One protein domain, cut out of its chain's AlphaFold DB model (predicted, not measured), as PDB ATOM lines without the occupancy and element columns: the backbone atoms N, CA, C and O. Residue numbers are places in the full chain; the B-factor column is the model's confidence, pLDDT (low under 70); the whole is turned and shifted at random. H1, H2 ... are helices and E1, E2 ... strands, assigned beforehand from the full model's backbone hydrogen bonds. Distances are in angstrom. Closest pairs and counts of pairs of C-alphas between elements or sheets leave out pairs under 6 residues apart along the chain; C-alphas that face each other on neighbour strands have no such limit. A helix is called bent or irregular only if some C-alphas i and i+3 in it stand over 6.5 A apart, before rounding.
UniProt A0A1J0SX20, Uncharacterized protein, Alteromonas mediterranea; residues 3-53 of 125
ATOM      1  N   TYR A   3     -33.728  12.882  39.318       96.75
ATOM      2  CA  TYR A   3     -34.513  11.953  40.123       96.75
ATOM      3  C   TYR A   3     -33.677  10.721  40.449       96.75
ATOM      4  O   TYR A   3     -32.935  10.231  39.594       96.75
ATOM      5  N   LEU A   4     -33.826  10.222  41.671       97.25
ATOM      6  CA  LEU A   4     -33.279   8.945  42.096       97.25
ATOM      7  C   LEU A   4     -34.388   7.900  42.037       97.25
ATOM      8  O   LEU A   4     -35.447   8.075  42.642       97.25
ATOM      9  N   ILE A   5     -34.121   6.829  41.302       97.62
ATOM     10  CA  ILE A   5     -34.950   5.633  41.242       97.62
ATOM     11  C   ILE A   5     -34.281   4.583  42.131       97.62
ATOM     12  O   ILE A   5     -33.089   4.322  41.966       97.62
ATOM     13  N   THR A   6     -35.021   3.998  43.068       96.12
ATOM     14  CA  THR A   6     -34.534   2.976  44.010       96.12
ATOM     15  C   THR A   6     -35.491   1.798  44.099       96.12
ATOM     16  O   THR A   6     -36.591   1.841  43.545       96.12
ATOM     17  N   ASP A   7     -35.070   0.755  44.817       95.00
ATOM     18  CA  ASP A   7     -35.897  -0.411  45.146       95.00
ATOM     19  C   ASP A   7     -36.502  -1.059  43.897       95.00
ATOM     20  O   ASP A   7     -37.663  -1.467  43.890       95.00
ATOM     21  N   ILE A   8     -35.724  -1.097  42.809       94.56
ATOM     22  CA  ILE A   8     -36.192  -1.648  41.542       94.56
ATOM     23  C   ILE A   8     -36.353  -3.161  41.698       94.56
ATOM     24  O   ILE A   8     -35.388  -3.899  41.904       94.56
ATOM     25  N   GLU A   9     -37.590  -3.627  41.579       93.31
ATOM     26  CA  GLU A   9     -37.953  -5.033  41.627       93.31
ATOM     27  C   GLU A   9     -38.148  -5.561  40.206       93.31
ATOM     28  O   GLU A   9     -39.181  -5.320  39.580       93.31
ATOM     29  N   TYR A  10     -37.173  -6.306  39.694       92.12
ATOM     30  CA  TYR A  10     -37.266  -6.940  38.378       92.12
ATOM     31  C   TYR A  10     -38.162  -8.190  38.403       92.12
ATOM     32  O   TYR A  10     -38.283  -8.868  39.430       92.12
ATOM     33  N   ASP A  11     -38.805  -8.488  37.270       86.69
ATOM     34  CA  ASP A  11     -39.709  -9.644  37.140       86.69
ATOM     35  C   ASP A  11     -38.967 -10.991  37.173       86.69
ATOM     36  O   ASP A  11     -39.503 -11.983  37.674       86.69
ATOM     37  N   ASP A  12     -37.715 -11.013  36.710       75.19
ATOM     38  CA  ASP A  12     -36.855 -12.194  36.666       75.19
ATOM     39  C   ASP A  12     -35.670 -12.062  37.634       75.19
ATOM     40  O   ASP A  12     -35.096 -10.988  37.812       75.19
ATOM     41  N   GLY A  13     -35.298 -13.183  38.265       61.59
ATOM     42  CA  GLY A  13     -34.269 -13.295  39.307       61.59
ATOM     43  C   GLY A  13     -32.834 -13.100  38.810       61.59
ATOM     44  O   GLY A  13     -31.994 -13.986  38.975       61.59
ATOM     45  N   HIS A  14     -32.560 -11.956  38.190       67.31
ATOM     46  CA  HIS A  14     -31.249 -11.556  37.703       67.31
ATOM     47  C   HIS A  14     -30.442 -10.910  38.838       67.31
ATOM     48  O   HIS A  14     -30.817  -9.842  39.318       67.31
ATOM     49  N   PRO A  15     -29.335 -11.530  39.283       67.06
ATOM     50  CA  PRO A  15     -28.598 -11.059  40.455       67.06
ATOM     51  C   PRO A  15     -27.733  -9.813  40.202       67.06
ATOM     52  O   PRO A  15     -27.263  -9.218  41.164       67.06
ATOM     53  N   ASP A  16     -27.526  -9.416  38.943       83.12
ATOM     54  CA  ASP A  16     -26.565  -8.370  38.559       83.12
ATOM     55  C   ASP A  16     -27.220  -7.073  38.046       83.12
ATOM     56  O   ASP A  16     -26.552  -6.244  37.427       83.12
ATOM     57  N   LEU A  17     -28.528  -6.889  38.259       89.94
ATOM     58  CA  LEU A  17     -29.212  -5.661  37.844       89.94
ATOM     59  C   LEU A  17     -29.074  -4.553  38.895       89.94
ATOM     60  O   LEU A  17     -29.076  -4.834  40.097       89.94
ATOM     61  N   PRO A  18     -28.951  -3.285  38.464       92.88
ATOM     62  CA  PRO A  18     -28.831  -2.170  39.388       92.88
ATOM     63  C   PRO A  18     -30.121  -2.010  40.196       92.88
ATOM     64  O   PRO A  18     -31.209  -1.903  39.643       92.88
ATOM     65  N   ALA A  19     -29.996  -1.935  41.519       91.94
ATOM     66  CA  ALA A  19     -31.127  -1.622  42.395       91.94
ATOM     67  C   ALA A  19     -31.475  -0.120  42.398       91.94
ATOM     68  O   ALA A  19     -32.515   0.274  42.930       91.94
ATOM     69  N   THR A  20     -30.597   0.719  41.837       94.44
ATOM     70  CA  THR A  20     -30.740   2.174  41.797       94.44
ATOM     71  C   THR A  20     -30.327   2.746  40.442       94.44
ATOM     72  O   THR A  20     -29.371   2.285  39.819       94.44
ATOM     73  N   LEU A  21     -31.039   3.775  39.985       96.62
ATOM     74  CA  LEU A  21     -30.746   4.513  38.754       96.62
ATOM     75  C   LEU A  21     -30.961   6.013  38.974       96.62
ATOM     76  O   LEU A  21     -31.751   6.425  39.820       96.62
ATOM     77  N   THR A  22     -30.275   6.846  38.192       96.56
ATOM     78  CA  THR A  22     -30.502   8.298  38.185       96.56
ATOM     79  C   THR A  22     -31.077   8.721  36.844       96.56
ATOM     80  O   THR A  22     -30.472   8.470  35.804       96.56
ATOM     81  N   MET A  23     -32.219   9.404  36.878       96.38
ATOM     82  CA  MET A  23     -32.907   9.920  35.697       96.38
ATOM     83  C   MET A  23     -32.845  11.450  35.673       96.38
ATOM     84  O   MET A  23     -32.951  12.110  36.710       96.38
ATOM     85  N   VAL A  24     -32.696  12.028  34.481       96.31
ATOM     86  CA  VAL A  24     -32.724  13.479  34.263       96.31
ATOM     87  C   VAL A  24     -33.878  13.822  33.333       96.31
ATOM     88  O   VAL A  24     -33.985  13.254  32.253       96.31
ATOM     89  N   LEU A  25     -34.720  14.769  33.747       93.75
ATOM     90  CA  LEU A  25     -35.844  15.281  32.963       93.75
ATOM     91  C   LEU A  25     -35.724  16.795  32.775       93.75
ATOM     92  O   LEU A  25     -35.292  17.506  33.686       93.75
ATOM     93  N   ASP A  26     -36.158  17.311  31.627       94.62
ATOM     94  CA  ASP A  26     -36.099  18.750  31.315       94.62
ATOM     95  C   ASP A  26     -37.127  19.589  32.089       94.62
ATOM     96  O   ASP A  26     -37.014  20.812  32.167       94.62
ATOM     97  N   ARG A  27     -38.134  18.942  32.682       92.12
ATOM     98  CA  ARG A  27     -39.209  19.581  33.446       92.12
ATOM     99  C   ARG A  27     -39.644  18.708  34.619       92.12
ATOM    100  O   ARG A  27     -39.379  17.509  34.628       92.12
ATOM    101  N   GLU A  28     -40.321  19.323  35.581       91.19
ATOM    102  CA  GLU A  28     -41.050  18.595  36.618       91.19
ATOM    103  C   GLU A  28     -42.327  17.984  36.028       91.19
ATOM    104  O   GLU A  28     -42.952  18.574  35.143       91.19
ATOM    105  N   LEU A  29     -42.670  16.782  36.487       92.94
ATOM    106  CA  LEU A  29     -43.833  16.023  36.042       92.94
ATOM    107  C   LEU A  29     -44.758  15.750  37.226       92.94
ATOM    108  O   LEU A  29     -44.295  15.556  38.351       92.94
ATOM    109  N   GLU A  30     -46.058  15.673  36.948       94.38
ATOM    110  CA  GLU A  30     -47.041  15.177  37.911       94.38
ATOM    111  C   GLU A  30     -46.758  13.711  38.252       94.38
ATOM    112  O   GLU A  30     -46.198  12.970  37.443       94.38
ATOM    113  N   LYS A  31     -47.185  13.276  39.440       92.62
ATOM    114  CA  LYS A  31     -46.824  11.966  40.001       92.62
ATOM    115  C   LYS A  31     -47.030  10.796  39.027       92.62
ATOM    116  O   LYS A  31     -46.106  10.019  38.826       92.62
ATOM    117  N   GLU A  32     -48.208  10.683  38.416       94.75
ATOM    118  CA  GLU A  32     -48.525   9.567  37.509       94.75
ATOM    119  C   GLU A  32     -47.665   9.593  36.232       94.75
ATOM    120  O   GLU A  32     -47.227   8.549  35.751       94.75
ATOM    121  N   GLU A  33     -47.375  10.783  35.690       96.25
ATOM    122  CA  GLU A  33     -46.506  10.935  34.514       96.25
ATOM    123  C   GLU A  33     -45.044  10.645  34.876       96.25
ATOM    124  O   GLU A  33     -44.343   9.993  34.105       96.25
ATOM    125  N   LEU A  34     -44.595  11.068  36.063       96.12
ATOM    126  CA  LEU A  34     -43.264  10.763  36.584       96.12
ATOM    127  C   LEU A  34     -43.063   9.257  36.763       96.12
ATOM    128  O   LEU A  34     -42.040   8.730  36.334       96.12
ATOM    129  N   GLU A  35     -44.027   8.571  37.379       96.50
ATOM    130  CA  GLU A  35     -43.990   7.119  37.565       96.50
ATOM    131  C   GLU A  35     -43.956   6.404  36.209       96.50
ATOM    132  O   GLU A  35     -43.119   5.527  35.994       96.50
ATOM    133  N   HIS A  36     -44.784   6.826  35.251       96.69
ATOM    134  CA  HIS A  36     -44.755   6.252  33.908       96.69
ATOM    135  C   HIS A  36     -43.400   6.462  33.210       96.69
ATOM    136  O   HIS A  36     -42.828   5.509  32.686       96.69
ATOM    137  N   GLN A  37     -42.846   7.678  33.249       97.31
ATOM    138  CA  GLN A  37     -41.542   7.976  32.645       97.31
ATOM    139  C   GLN A  37     -40.393   7.225  33.325       97.31
ATOM    140  O   GLN A  37     -39.500   6.731  32.642       97.31
ATOM    141  N   ALA A  38     -40.417   7.098  34.653       97.31
ATOM    142  CA  ALA A  38     -39.425   6.324  35.392       97.31
ATOM    143  C   ALA A  38     -39.491   4.834  35.018       97.31
ATOM    144  O   ALA A  38     -38.452   4.213  34.805       97.31
ATOM    145  N   SER A  39     -40.697   4.280  34.862       96.94
ATOM    146  CA  SER A  39     -40.901   2.897  34.421       96.94
ATOM    147  C   SER A  39     -40.345   2.653  33.010       96.94
ATOM    148  O   SER A  39     -39.558   1.723  32.787       96.94
ATOM    149  N   GLU A  40     -40.664   3.532  32.059       97.06
ATOM    150  CA  GLU A  40     -40.100   3.468  30.705       97.06
ATOM    151  C   GLU A  40     -38.570   3.604  30.735       97.06
ATOM    152  O   GLU A  40     -37.861   2.857  30.060       97.06
ATOM    153  N   PHE A  41     -38.039   4.516  31.555       97.31
ATOM    154  CA  PHE A  41     -36.602   4.722  31.708       97.31
ATOM    155  C   PHE A  41     -35.886   3.472  32.233       97.31
ATOM    156  O   PHE A  41     -34.898   3.060  31.630       97.31
ATOM    157  N   ILE A  42     -36.392   2.823  33.292       96.06
ATOM    158  CA  ILE A  42     -35.815   1.573  33.826       96.06
ATOM    159  C   ILE A  42     -35.739   0.515  32.724       96.06
ATOM    160  O   ILE A  42     -34.698  -0.116  32.533       96.06
ATOM    161  N   SER A  43     -36.835   0.333  31.985       94.69
ATOM    162  CA  SER A  43     -36.927  -0.687  30.939       94.69
ATOM    163  C   SER A  43     -35.978  -0.394  29.775       94.69
ATOM    164  O   SER A  43     -35.336  -1.309  29.266       94.69
ATOM    165  N   ASN A  44     -35.841   0.874  29.382       95.50
ATOM    166  CA  ASN A  44     -34.946   1.292  28.303       95.50
ATOM    167  C   ASN A  44     -33.465   1.220  28.696       95.50
ATOM    168  O   ASN A  44     -32.644   0.795  27.885       95.50
ATOM    169  N   GLU A  45     -33.128   1.620  29.922       95.88
ATOM    170  CA  GLU A  45     -31.747   1.651  30.412       95.88
ATOM    171  C   GLU A  45     -31.223   0.241  30.707       95.88
ATOM    172  O   GLU A  45     -30.076  -0.084  30.403       95.88
ATOM    173  N   THR A  46     -32.066  -0.618  31.284       92.19
ATOM    174  CA  THR A  46     -31.648  -1.967  31.696       92.19
ATOM    175  C   THR A  46     -31.977  -3.043  30.670       92.19
ATOM    176  O   THR A  46     -31.286  -4.058  30.616       92.19
ATOM    177  N   GLY A  47     -33.001  -2.837  29.839       92.50
ATOM    178  CA  GLY A  47     -33.524  -3.843  28.915       92.50
ATOM    179  C   GLY A  47     -34.448  -4.879  29.565       92.50
ATOM    180  O   GLY A  47     -34.791  -5.863  28.908       92.50
ATOM    181  N   PHE A  48     -34.849  -4.688  30.829       91.31
ATOM    182  CA  PHE A  48     -35.637  -5.656  31.601       91.31
ATOM    183  C   PHE A  48     -36.951  -5.075  32.130       91.31
ATOM    184  O   PHE A  48     -37.052  -3.895  32.467       91.31
ATOM    185  N   CYS A  49     -37.955  -5.947  32.248       90.69
ATOM    186  CA  CYS A  49     -39.220  -5.637  32.903       90.69
ATOM    187  C   CYS A  49     -39.062  -5.603  34.428       90.69
ATOM    188  O   CYS A  49     -38.244  -6.317  35.015       90.69
ATOM    189  N   HIS A  50     -39.883  -4.776  35.063       93.50
ATOM    190  CA  HIS A  50     -39.910  -4.572  36.501       93.50
ATOM    191  C   HIS A  50     -41.361  -4.456  36.976       93.50
ATOM    192  O   HIS A  50     -42.241  -4.014  36.236       93.50
ATOM    193  N   LYS A  51     -41.596  -4.824  38.233       93.12
ATOM    194  CA  LYS A  51     -42.914  -4.817  38.890       93.12
ATOM    195  C   LYS A  51     -43.055  -3.752  39.971       93.12
ATOM    196  O   LYS A  51     -44.161  -3.525  40.453       93.12
ATOM    197  N   GLY A  52     -41.951  -3.129  40.374       93.88
ATOM    198  CA  GLY A  52     -41.929  -2.143  41.445       93.88
ATOM    199  C   GLY A  52     -40.660  -1.308  41.408       93.88
ATOM    200  O   GLY A  52     -39.625  -1.766  40.929       93.88
ATOM    201  N   PHE A  53     -40.774  -0.066  41.862       96.94
ATOM    202  CA  PHE A  53     -39.673   0.861  42.106       96.94
ATOM    203  C   PHE A  53     -40.188   2.033  42.949       96.94
ATOM    204  O   PHE A  53     -41.395   2.275  43.039       96.94
TER     205      PHE A  53
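AT A GLANCE: This is residues 3 to 53 of the 125 residues of an uncharacterized protein of Alteromonas mediterranea (UniProt A0A1J0SX20). A small, bent sheet of three short strands has one helix, H1, packed over one face, and its other face is bare. The long inner strand E1 bends partway along, with E2 beside its first part and E3 beside its last part; the loops at residues 13 and 27 lie near the two ends of the longest axis. The printed part has 51 residues, with three named strands and one named helix in the chain order E1, E2, H1, E3; the sheet's order is E2, E1, E3, all antiparallel, and the class is mixed, helices and strands. The whole is compact, with a radius of gyration of the C-alphas of 10.9 A, and only just elongated, spanning 33 by 17 by 17 A.

IN THESE COORDINATES: E1 is residues 3 to 10, 19.2 A from first to last C-alpha, and begins at C-alpha 3 at (-34.513, 11.953, 40.123). It bends by 63 degrees at residue 7. E2 is residues 21 to 24, 10.2 A long. E3 is residues 50 to 53, 7.8 A long, and ends at C-alpha 53 at (-39.673, 0.861, 42.106). H1 is residues 31 to 46, 22.2 A long, and begins at C-alpha 31 at (-46.824, 11.966, 40.001).

HOW THE PARTS SIT: In the sheet, E1 is the inner strand, and E2 and E3 are the edge strands. The pairing is staggered: E1 pairs with E2 over its residues 3 to 5 and with E3 over its residues 9 to 10. E1 and E2 form a hairpin, antiparallel with 139 degrees between their directions; N 3 and O 23 are within hydrogen-bond range at 2.8 A, and N 21 and O 5 at 2.9 A. E1 and E3 are antiparallel at 140 degrees, with N 9 and O 52 within hydrogen-bond range at 2.8 A. E2 and E3 are apart. H1 is on the sheet, in two layers, one helix on one face. The closest C-alphas of H1 and E2 are those of Ala 38 and Met 23, 7.5 A apart. Those of H1 and E1 are Ala 38 and Ile 5, 7.4 A apart. Those of H1 and E3 are Ser 43 and His 50, 7.4 A apart. E2, H1 and E3 make a split strand-helix-strand unit, two strands of one sheet joined through a helix, with E1 between them in the sheet, and its crossover is right-handed. In H1, every O i to N i+4 pair is within hydrogen-bond range.

THE WHOLE: The two C-alphas farthest apart are those of Gly 13 and Arg 27, at 33.8 A. The printed part has no cut. The link from H1 to E3 is tight, the links from E1 to E2 and from E2 to H1 are short, and no link is long. The mean pLDDT of the printed part is 92.2, and residues 13 to 15 are under 70.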